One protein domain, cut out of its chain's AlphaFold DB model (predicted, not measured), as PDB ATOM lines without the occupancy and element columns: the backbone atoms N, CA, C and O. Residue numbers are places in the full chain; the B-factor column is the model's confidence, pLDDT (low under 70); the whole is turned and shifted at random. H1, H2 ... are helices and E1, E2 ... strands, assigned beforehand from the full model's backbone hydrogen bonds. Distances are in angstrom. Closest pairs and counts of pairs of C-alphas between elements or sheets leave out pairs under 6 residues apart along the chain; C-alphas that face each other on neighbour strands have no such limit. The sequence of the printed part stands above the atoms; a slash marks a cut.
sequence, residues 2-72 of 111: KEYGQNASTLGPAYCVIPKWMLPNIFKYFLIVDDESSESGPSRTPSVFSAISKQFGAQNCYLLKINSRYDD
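What this domain is: This is residues 2 to 72 of the 111 residues of an uncharacterized protein of Onchocerca flexuosa (UniProt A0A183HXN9). There is little regular structure: a ribbon of two parallel strands, E1 and E2, has H1 packed on one face, and a long stretch without named elements, residues 2 to 29, makes much of the length, folding back at its free residues 10 to 16. The 71 printed residues hold E1, H1, E2 in chain order; the class is mixed, with 24 residues in named elements. The whole is extended, radius of gyration of the C-alphas 18.9 A, spanning 63 by 19 by 17 A.

How they stand to each other: E1, residues 30 to 35, and E2, residues 61 to 66, are parallel neighbours at 21 degrees; N 34 and O 64 are within hydrogen-bond range at 2.8 A. With H1, residues 45 to 56, they form a strand-helix-strand unit, parallel strands joined through a helix, its crossover right-handed. The closest C-alphas of H1 and E2 are Ser 53 and Cys 61, 5.7 A; of H1 and E1, Thr 45 and Asp 34, 6.3 A. In H1 every O i to N i+4 pair is within hydrogen-bond range.

Where its parts are: E1 begins at C-alpha 30 (486.708, 29.395, 621.894) and measures 16.1 A, H1 16.1 A; E2, 16.4 A, ends at C-alpha 66 (474.453, 19.713, 618.087).

The domain as a whole: C-alphas 12 and 72, the farthest apart, are 63.6 A apart. The printed part has no cut; no link is long. In this model pLDDT is under 70 for 30 residues, among them 2 to 18.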
ATOM      1  N   LYS A   2     489.402  40.112 639.039       36.94
ATOM      2  CA  LYS A   2     490.829  40.460 638.942       36.94
ATOM      3  C   LYS A   2     490.953  41.423 637.772       36.94
ATOM      4  O   LYS A   2     490.791  41.007 636.629       36.94
ATOM      5  N   GLU A   3     491.137  42.700 638.079       37.81
ATOM      6  CA  GLU A   3     491.428  43.725 637.083       37.81
ATOM      7  C   GLU A   3     492.776  43.399 636.434       37.81
ATOM      8  O   GLU A   3     493.837  43.551 637.040       37.81
ATOM      9  N   TYR A   4     492.745  42.901 635.201       44.25
ATOM     10  CA  TYR A   4     493.940  42.820 634.373       44.25
ATOM     11  C   TYR A   4     494.095  44.162 633.663       44.25
ATOM     12  O   TYR A   4     493.404  44.440 632.688       44.25
ATOM     13  N   GLY A   5     494.976  45.011 634.193       50.88
ATOM     14  CA  GLY A   5     495.298  46.296 633.568       50.88
ATOM     15  C   GLY A   5     495.977  47.335 634.459       50.88
ATOM     16  O   GLY A   5     496.558  48.268 633.920       50.88
ATOM     17  N   GLN A   6     495.959  47.188 635.789       45.16
ATOM     18  CA  GLN A   6     496.420  48.268 636.678       45.16
ATOM     19  C   GLN A   6     497.902  48.237 637.084       45.16
ATOM     20  O   GLN A   6     498.381  49.201 637.667       45.16
ATOM     21  N   ASN A   7     498.675  47.212 636.712       46.34
ATOM     22  CA  ASN A   7     500.080  47.099 637.139       46.34
ATOM     23  C   ASN A   7     501.079  47.150 635.971       46.34
ATOM     24  O   ASN A   7     502.086  46.446 635.991       46.34
ATOM     25  N   ALA A   8     500.822  47.973 634.950       51.47
ATOM     26  CA  ALA A   8     501.888  48.418 634.049       51.47
ATOM     27  C   ALA A   8     502.672  49.514 634.785       51.47
ATOM     28  O   ALA A   8     502.401  50.703 634.649       51.47
ATOM     29  N   SER A   9     503.538  49.060 635.685       58.97
ATOM     30  CA  SER A   9     504.343  49.848 636.609       58.97
ATOM     31  C   SER A   9     505.273  50.830 635.892       58.97
ATOM     32  O   SER A   9     505.386  50.831 634.669       58.97
ATOM     33  N   THR A  10     505.963  51.643 636.688       54.94
ATOM     34  CA  THR A  10     507.155  52.457 636.407       54.94
ATOM     35  C   THR A  10     508.287  51.663 635.711       54.94
ATOM     36  O   THR A  10     509.400  51.549 636.215       54.94
ATOM     37  N   LEU A  11     508.006  51.055 634.560       57.72
ATOM     38  CA  LEU A  11     508.860  50.138 633.810       57.72
ATOM     39  C   LEU A  11     509.402  50.856 632.578       57.72
ATOM     40  O   LEU A  11     508.938  50.650 631.462       57.72
ATOM     41  N   GLY A  12     510.413  51.687 632.814       61.16
ATOM     42  CA  GLY A  12     511.300  52.194 631.773       61.16
ATOM     43  C   GLY A  12     510.634  53.022 630.663       61.16
ATOM     44  O   GLY A  12     509.459  53.383 630.732       61.16
ATOM     45  N   PRO A  13     511.414  53.388 629.635       64.25
ATOM     46  CA  PRO A  13     510.905  54.140 628.499       64.25
ATOM     47  C   PRO A  13     509.772  53.388 627.791       64.25
ATOM     48  O   PRO A  13     509.843  52.173 627.612       64.25
ATOM     49  N   ALA A  14     508.759  54.116 627.317       59.16
ATOM     50  CA  ALA A  14     507.547  53.560 626.703       59.16
ATOM     51  C   ALA A  14     507.792  52.575 625.536       59.16
ATOM     52  O   ALA A  14     506.920  51.763 625.237       59.16
ATOM     53  N   TYR A  15     508.967  52.611 624.896       62.00
ATOM     54  CA  TYR A  15     509.348  51.693 623.817       62.00
ATOM     55  C   TYR A  15     509.776  50.292 624.299       62.00
ATOM     56  O   TYR A  15     509.908  49.386 623.482       62.00
ATOM     57  N   CYS A  16     509.987  50.097 625.606       62.69
ATOM     58  CA  CYS A  16     510.352  48.809 626.206       62.69
ATOM     59  C   CYS A  16     509.140  48.009 626.717       62.69
ATOM     60  O   CYS A  16     509.306  46.889 627.200       62.69
ATOM     61  N   VAL A  17     507.928  48.571 626.652       69.56
ATOM     62  CA  VAL A  17     506.712  47.921 627.155       69.56
ATOM     63  C   VAL A  17     506.077  47.101 626.036       69.56
ATOM     64  O   VAL A  17     505.844  47.608 624.939       69.56
ATOM     65  N   ILE A  18     505.770  45.832 626.323       69.88
ATOM     66  CA  ILE A  18     505.049  44.950 625.399       69.88
ATOM     67  C   ILE A  18     503.764  45.660 624.942       69.88
ATOM     68  O   ILE A  18     502.987  46.108 625.795       69.88
ATOM     69  N   PRO A  19     503.516  45.774 623.622       70.88
ATOM     70  CA  PRO A  19     502.314  46.415 623.123       70.88
ATOM     71  C   PRO A  19     501.069  45.803 623.759       70.88
ATOM     72  O   PRO A  19     500.972  44.587 623.910       70.88
ATOM     73  N   LYS A  20     500.070  46.628 624.086       65.19
ATOM     74  CA  LYS A  20     498.818  46.156 624.708       65.19
ATOM     75  C   LYS A  20     498.097  45.075 623.888       65.19
ATOM     76  O   LYS A  20     497.284  44.352 624.443       65.19
ATOM     77  N   TRP A  21     498.396  44.950 622.593       66.25
ATOM     78  CA  TRP A  21     497.864  43.916 621.698       66.25
ATOM     79  C   TRP A  21     498.671  42.602 621.680       66.25
ATOM     80  O   TRP A  21     498.249  41.632 621.063       66.25
ATOM     81  N   MET A  22     499.791  42.533 622.397       69.06
ATOM     82  CA  MET A  22     500.577  41.314 622.626       69.06
ATOM     83  C   MET A  22     500.240  40.640 623.969       69.06
ATOM     84  O   MET A  22     500.987  39.784 624.447       69.06
ATOM     85  N   LEU A  23     499.118  41.005 624.601       70.00
ATOM     86  CA  LEU A  23     498.655  40.323 625.806       70.00
ATOM     87  C   LEU A  23     498.220  38.882 625.479       70.00
ATOM     88  O   LEU A  23     497.658  38.624 624.408       70.00
ATOM     89  N   PRO A  24     498.422  37.931 626.407       66.69
ATOM     90  CA  PRO A  24     497.943  36.569 626.235       66.69
ATOM     91  C   PRO A  24     496.441  36.546 625.925       66.69
ATOM     92  O   PRO A  24     495.645  37.144 626.644       66.69
ATOM     93  N   ASN A  25     496.063  35.795 624.888       63.75
ATOM     94  CA  ASN A  25     494.675  35.543 624.468       63.75
ATOM     95  C   ASN A  25     493.965  36.684 623.732       63.75
ATOM     96  O   ASN A  25     492.760  36.600 623.500       63.75
ATOM     97  N   ILE A  26     494.700  37.697 623.281       74.50
ATOM     98  CA  ILE A  26     494.178  38.629 622.283       74.50
ATOM     99  C   ILE A  26     493.871  37.871 620.979       74.50
ATOM    100  O   ILE A  26     494.668  37.049 620.529       74.50
ATOM    101  N   PHE A  27     492.668  38.100 620.437       77.88
ATOM    102  CA  PHE A  27     492.086  37.426 619.261       77.88
ATOM    103  C   PHE A  27     491.882  35.905 619.364       77.88
ATOM    104  O   PHE A  27     491.669  35.249 618.345       77.88
ATOM    105  N   LYS A  28     491.918  35.316 620.567       85.50
ATOM    106  CA  LYS A  28     491.551  33.904 620.737       85.50
ATOM    107  C   LYS A  28     490.061  33.773 621.008       85.50
ATOM    108  O   LYS A  28     489.565  34.321 621.988       85.50
ATOM    109  N   TYR A  29     489.392  32.989 620.175       92.00
ATOM    110  CA  TYR A  29     487.990  32.631 620.328       92.00
ATOM    111  C   TYR A  29     487.873  31.136 620.604       92.00
ATOM    112  O   TYR A  29     488.603  30.330 620.025       92.00
ATOM    113  N   PHE A  30     486.959  30.772 621.495       92.94
ATOM    114  CA  PHE A  30     486.708  29.395 621.894       92.94
ATOM    115  C   PHE A  30     485.295  29.009 621.477       92.94
ATOM    116  O   PHE A  30     484.322  29.606 621.932       92.94
ATOM    117  N   LEU A  31     485.192  27.997 620.620       95.12
ATOM    118  CA  LEU A  31     483.931  27.354 620.276       95.12
ATOM    119  C   LEU A  31     483.881  25.998 620.976       95.12
ATOM    120  O   LEU A  31     484.737  25.145 620.746       95.12
ATOM    121  N   ILE A  32     482.889  25.813 621.839       93.88
ATOM    122  CA  ILE A  32     482.634  24.554 622.535       93.88
ATOM    123  C   ILE A  32     481.443  23.897 621.855       93.88
ATOM    124  O   ILE A  32     480.395  24.521 621.709       93.88
ATOM    125  N   VAL A  33     481.627  22.653 621.425       91.94
ATOM    126  CA  VAL A  33     480.593  21.866 620.754       91.94
ATOM    127  C   VAL A  33     480.065  20.825 621.737       91.94
ATOM    128  O   VAL A  33     480.842  20.018 622.246       91.94
ATOM    129  N   ASP A  34     478.765  20.879 622.021       89.75
ATOM    130  CA  ASP A  34     478.034  19.936 622.873       89.75
ATOM    131  C   ASP A  34     477.259  18.967 621.982       89.75
ATOM    132  O   ASP A  34     476.332  19.388 621.290       89.75
ATOM    133  N   ASP A  35     477.648  17.696 621.964       86.50
ATOM    134  CA  ASP A  35     476.911  16.658 621.247       86.50
ATOM    135  C   ASP A  35     475.881  16.017 622.179       86.50
ATOM    136  O   ASP A  35     476.224  15.223 623.053       86.50
ATOM    137  N   GLU A  36     474.609  16.369 621.994       82.62
ATOM    138  CA  GLU A  36     473.499  15.861 622.808       82.62
ATOM    139  C   GLU A  36     472.942  14.514 622.293       82.62
ATOM    140  O   GLU A  36     471.922  14.037 622.789       82.62
ATOM    141  N   SER A  37     473.605  13.857 621.328       76.56
ATOM    142  CA  SER A  37     473.185  12.539 620.819       76.56
ATOM    143  C   SER A  37     473.326  11.406 621.840       76.56
ATOM    144  O   SER A  37     472.664  10.372 621.720       76.56
ATOM    145  N   SER A  38     474.182  11.573 622.846       63.94
ATOM    146  CA  SER A  38     474.455  10.542 623.837       63.94
ATOM    147  C   SER A  38     473.442  10.586 624.983       63.94
ATOM    148  O   SER A  38     473.421  11.540 625.755       63.94
ATOM    149  N   GLU A  39     472.701   9.494 625.197       63.66
ATOM    150  CA  GLU A  39     471.887   9.259 626.409       63.66
ATOM    151  C   GLU A  39     472.733   9.129 627.702       63.66
ATOM    152  O   GLU A  39     472.241   8.742 628.764       63.66
ATOM    153  N   SER A  40     474.033   9.424 627.636       60.28
ATOM    154  CA  SER A  40     474.991   9.219 628.714       60.28
ATOM    155  C   SER A  40     474.961  10.366 629.727       60.28
ATOM    156  O   SER A  40     475.836  11.228 629.740       60.28
ATOM    157  N   GLY A  41     473.980  10.333 630.627       66.62
ATOM    158  CA  GLY A  41     473.996  11.098 631.876       66.62
ATOM    159  C   GLY A  41     474.047  12.630 631.728       66.62
ATOM    160  O   GLY A  41     473.874  13.182 630.644       66.62
ATOM    161  N   PRO A  42     474.227  13.358 632.843       71.25
ATOM    162  CA  PRO A  42     474.201  14.816 632.832       71.25
ATOM    163  C   PRO A  42     475.404  15.398 632.074       71.25
ATOM    164  O   PRO A  42     476.558  15.108 632.402       71.25
ATOM    165  N   SER A  43     475.128  16.266 631.094       81.88
ATOM    166  CA  SER A  43     476.158  16.968 630.321       81.88
ATOM    167  C   SER A  43     477.081  17.779 631.239       81.88
ATOM    168  O   SER A  43     476.643  18.594 632.056       81.88
ATOM    169  N   ARG A  44     478.395  17.570 631.093       88.94
ATOM    170  CA  ARG A  44     479.436  18.370 631.766       88.94
ATOM    171  C   ARG A  44     479.699  19.687 631.044       88.94
ATOM    172  O   ARG A  44     480.365  20.563 631.604       88.94
ATOM    173  N   THR A  45     479.180  19.846 629.834       90.88
ATOM    174  CA  THR A  45     479.457  20.977 628.952       90.88
ATOM    175  C   THR A  45     479.126  22.337 629.573       90.88
ATOM    176  O   THR A  45     479.971  23.227 629.466       90.88
ATOM    177  N   PRO A  46     478.030  22.523 630.342       91.06
ATOM    178  CA  PRO A  46     477.764  23.787 631.034       91.06
ATOM    179  C   PRO A  46     478.871  24.182 632.023       91.06
ATOM    180  O   PRO A  46     479.270  25.346 632.097       91.06
ATOM    181  N   SER A  47     479.411  23.207 632.762       94.19
ATOM    182  CA  SER A  47     480.491  23.447 633.727       94.19
ATOM    183  C   SER A  47     481.802  23.836 633.039       94.19
ATOM    184  O   SER A  47     482.480  24.770 633.472       94.19
ATOM    185  N   VAL A  48     482.124  23.172 631.925       94.25
ATOM    186  CA  VAL A  48     483.316  23.449 631.117       94.25
ATOM    187  C   VAL A  48     483.196  24.816 630.447       94.25
ATOM    188  O   VAL A  48     484.128  25.615 630.517       94.25
ATOM    189  N   PHE A  49     482.029  25.127 629.880       95.69
ATOM    190  CA  PHE A  49     481.739  26.424 629.277       95.69
ATOM    191  C   PHE A  49     481.894  27.567 630.282       95.69
ATOM    192  O   PHE A  49     482.551  28.565 629.983       95.69
ATOM    193  N   SER A  50     481.368  27.401 631.499       95.88
ATOM    194  CA  SER A  50     481.525  28.379 632.581       95.88
ATOM    195  C   SER A  50     482.994  28.582 632.974       95.88
ATOM    196  O   SER A  50     483.460  29.719 633.089       95.88
ATOM    197  N   ALA A  51     483.759  27.494 633.112       95.81
ATOM    198  CA  ALA A  51     485.178  27.560 633.457       95.81
ATOM    199  C   ALA A  51     486.012  28.283 632.383       95.81
ATOM    200  O   ALA A  51     486.787  29.184 632.712       95.81
ATOM    201  N   ILE A  52     485.809  27.943 631.107       93.88
ATOM    202  CA  ILE A  52     486.519  28.555 629.971       93.88
ATOM    203  C   ILE A  52     486.120  30.029 629.825       93.88
ATOM    204  O   ILE A  52     486.993  30.891 629.719       93.88
ATOM    205  N   SER A  53     484.828  30.348 629.940       94.06
ATOM    206  CA  SER A  53     484.333  31.732 629.880       94.06
ATOM    207  C   SER A  53     484.917  32.608 630.990       94.06
ATOM    208  O   SER A  53     485.273  33.763 630.755       94.06
ATOM    209  N   LYS A  54     485.080  32.058 632.200       92.88
ATOM    210  CA  LYS A  54     485.714  32.762 633.324       92.88
ATOM    211  C   LYS A  54     487.206  33.013 633.095       92.88
ATOM    212  O   LYS A  54     487.729  34.012 633.584       92.88
ATOM    213  N   GLN A  55     487.890  32.116 632.386       90.81
ATOM    214  CA  GLN A  55     489.327  32.212 632.129       90.81
ATOM    215  C   GLN A  55     489.665  33.126 630.944       90.81
ATOM    216  O   GLN A  55     490.639  33.873 631.017       90.81
ATOM    217  N   PHE A  56     488.880  33.070 629.866       89.44
ATOM    218  CA  PHE A  56     489.200  33.729 628.592       89.44
ATOM    219  C   PHE A  56     488.275  34.899 628.236       89.44
ATOM    220  O   PHE A  56     488.496  35.571 627.229       89.44
ATOM    221  N   GLY A  57     487.285  35.184 629.084       89.88
ATOM    222  CA  GLY A  57     486.277  36.214 628.859       89.88
ATOM    223  C   GLY A  57     485.064  35.656 628.122       89.88
ATOM    224  O   GLY A  57     485.191  34.994 627.090       89.88
ATOM    225  N   ALA A  58     483.873  35.943 628.647       90.38
ATOM    226  CA  ALA A  58     482.612  35.459 628.090       90.38
ATOM    227  C   ALA A  58     482.387  35.930 626.644       90.38
ATOM    228  O   ALA A  58     481.848  35.188 625.835       90.38
ATOM    229  N   GLN A  59     482.870  37.124 626.290       89.69
ATOM    230  CA  GLN A  59     482.777  37.673 624.935       89.69
ATOM    231  C   GLN A  59     483.578  36.887 623.882       89.69
ATOM    232  O   GLN A  59     483.374  37.091 622.692       89.69
ATOM    233  N   ASN A  60     484.490  36.012 624.316       90.50
ATOM    234  CA  ASN A  60     485.347  35.215 623.440       90.50
ATOM    235  C   ASN A  60     484.911  33.743 623.362       90.50
ATOM    236  O   ASN A  60     485.565  32.957 622.676       90.50
ATOM    237  N   CYS A  61     483.861  33.347 624.088       94.50
ATOM    238  CA  CYS A  61     483.471  31.950 624.256       94.50
ATOM    239  C   CYS A  61     482.047  31.718 623.746       94.50
ATOM    240  O   CYS A  61     481.114  32.402 624.160       94.50
ATOM    241  N   TYR A  62     481.870  30.706 622.900       94.88
ATOM    242  CA  TYR A  62     480.589  30.354 622.290       94.88
ATOM    243  C   TYR A  62     480.283  28.872 622.507       94.88
ATOM    244  O   TYR A  62     481.177  28.029 622.426       94.88
ATOM    245  N   LEU A  63     479.016  28.563 622.786       93.00
ATOM    246  CA  LEU A  63     478.518  27.200 622.949       93.00
ATOM    247  C   LEU A  63     477.605  26.858 621.774       93.00
ATOM    248  O   LEU A  63     476.579  27.507 621.582       93.00
ATOM    249  N   LEU A  64     477.974  25.832 621.014       90.62
ATOM    250  CA  LEU A  64     477.156  25.255 619.958       90.62
ATOM    251  C   LEU A  64     476.668  23.885 620.413       90.62
ATOM    252  O   LEU A  64     477.471  22.983 620.628       90.62
ATOM    253  N   LYS A  65     475.354  23.727 620.527       87.50
ATOM    254  CA  LYS A  65     474.732  22.427 620.772       87.50
ATOM    255  C   LYS A  65     474.377  21.783 619.439       87.50
ATOM    256  O   LYS A  65     473.777  22.434 618.585       87.50
ATOM    257  N   ILE A  66     474.767  20.530 619.259       85.38
ATOM    258  CA  ILE A  66     474.453  19.713 618.087       85.38
ATOM    259  C   ILE A  66     473.715  18.461 618.539       85.38
ATOM    260  O   ILE A  66     473.874  18.018 619.674       85.38
ATOM    261  N   ASN A  67     472.882  17.906 617.658       79.38
ATOM    262  CA  ASN A  67     472.021  16.760 617.974       79.38
ATOM    263  C   ASN A  67     471.126  16.980 619.212       79.38
ATOM    264  O   ASN A  67     470.569  16.024 619.749       79.38
ATOM    265  N   SER A  68     470.956  18.238 619.637       72.44
ATOM    266  CA  SER A  68     469.981  18.659 620.633       72.44
ATOM    267  C   SER A  68     468.618  18.425 620.023       72.44
ATOM    268  O   SER A  68     468.253  19.109 619.064       72.44
ATOM    269  N   ARG A  69     467.928  17.379 620.472       69.25
ATOM    270  CA  ARG A  69     466.678  16.928 619.859       69.25
ATOM    271  C   ARG A  69     465.753  18.107 619.551       69.25
ATOM    272  O   ARG A  69     465.302  18.799 620.457       69.25
ATOM    273  N   TYR A  70     465.432  18.261 618.275       59.53
ATOM    274  CA  TYR A  70     464.289  19.024 617.801       59.53
ATOM    275  C   TYR A  70     463.512  18.112 616.866       59.53
ATOM    276  O   TYR A  70     463.625  18.212 615.648       59.53
ATOM    277  N   ASP A  71     462.763  17.173 617.446       57.12
ATOM    278  CA  ASP A  71     461.875  16.325 616.647       57.12
ATOM    279  C   ASP A  71     460.763  17.167 615.966       57.12
ATOM    280  O   ASP A  71     460.284  16.759 614.907       57.12
ATOM    281  N   ASP A  72     460.454  18.380 616.476       57.19
ATOM    282  CA  ASP A  72     459.302  19.188 616.029       57.19
ATOM    283  C   ASP A  72     459.588  20.608 615.461       57.19
ATOM    284  O   ASP A  72     458.777  21.087 614.670       57.19
TER     285      ASP A  72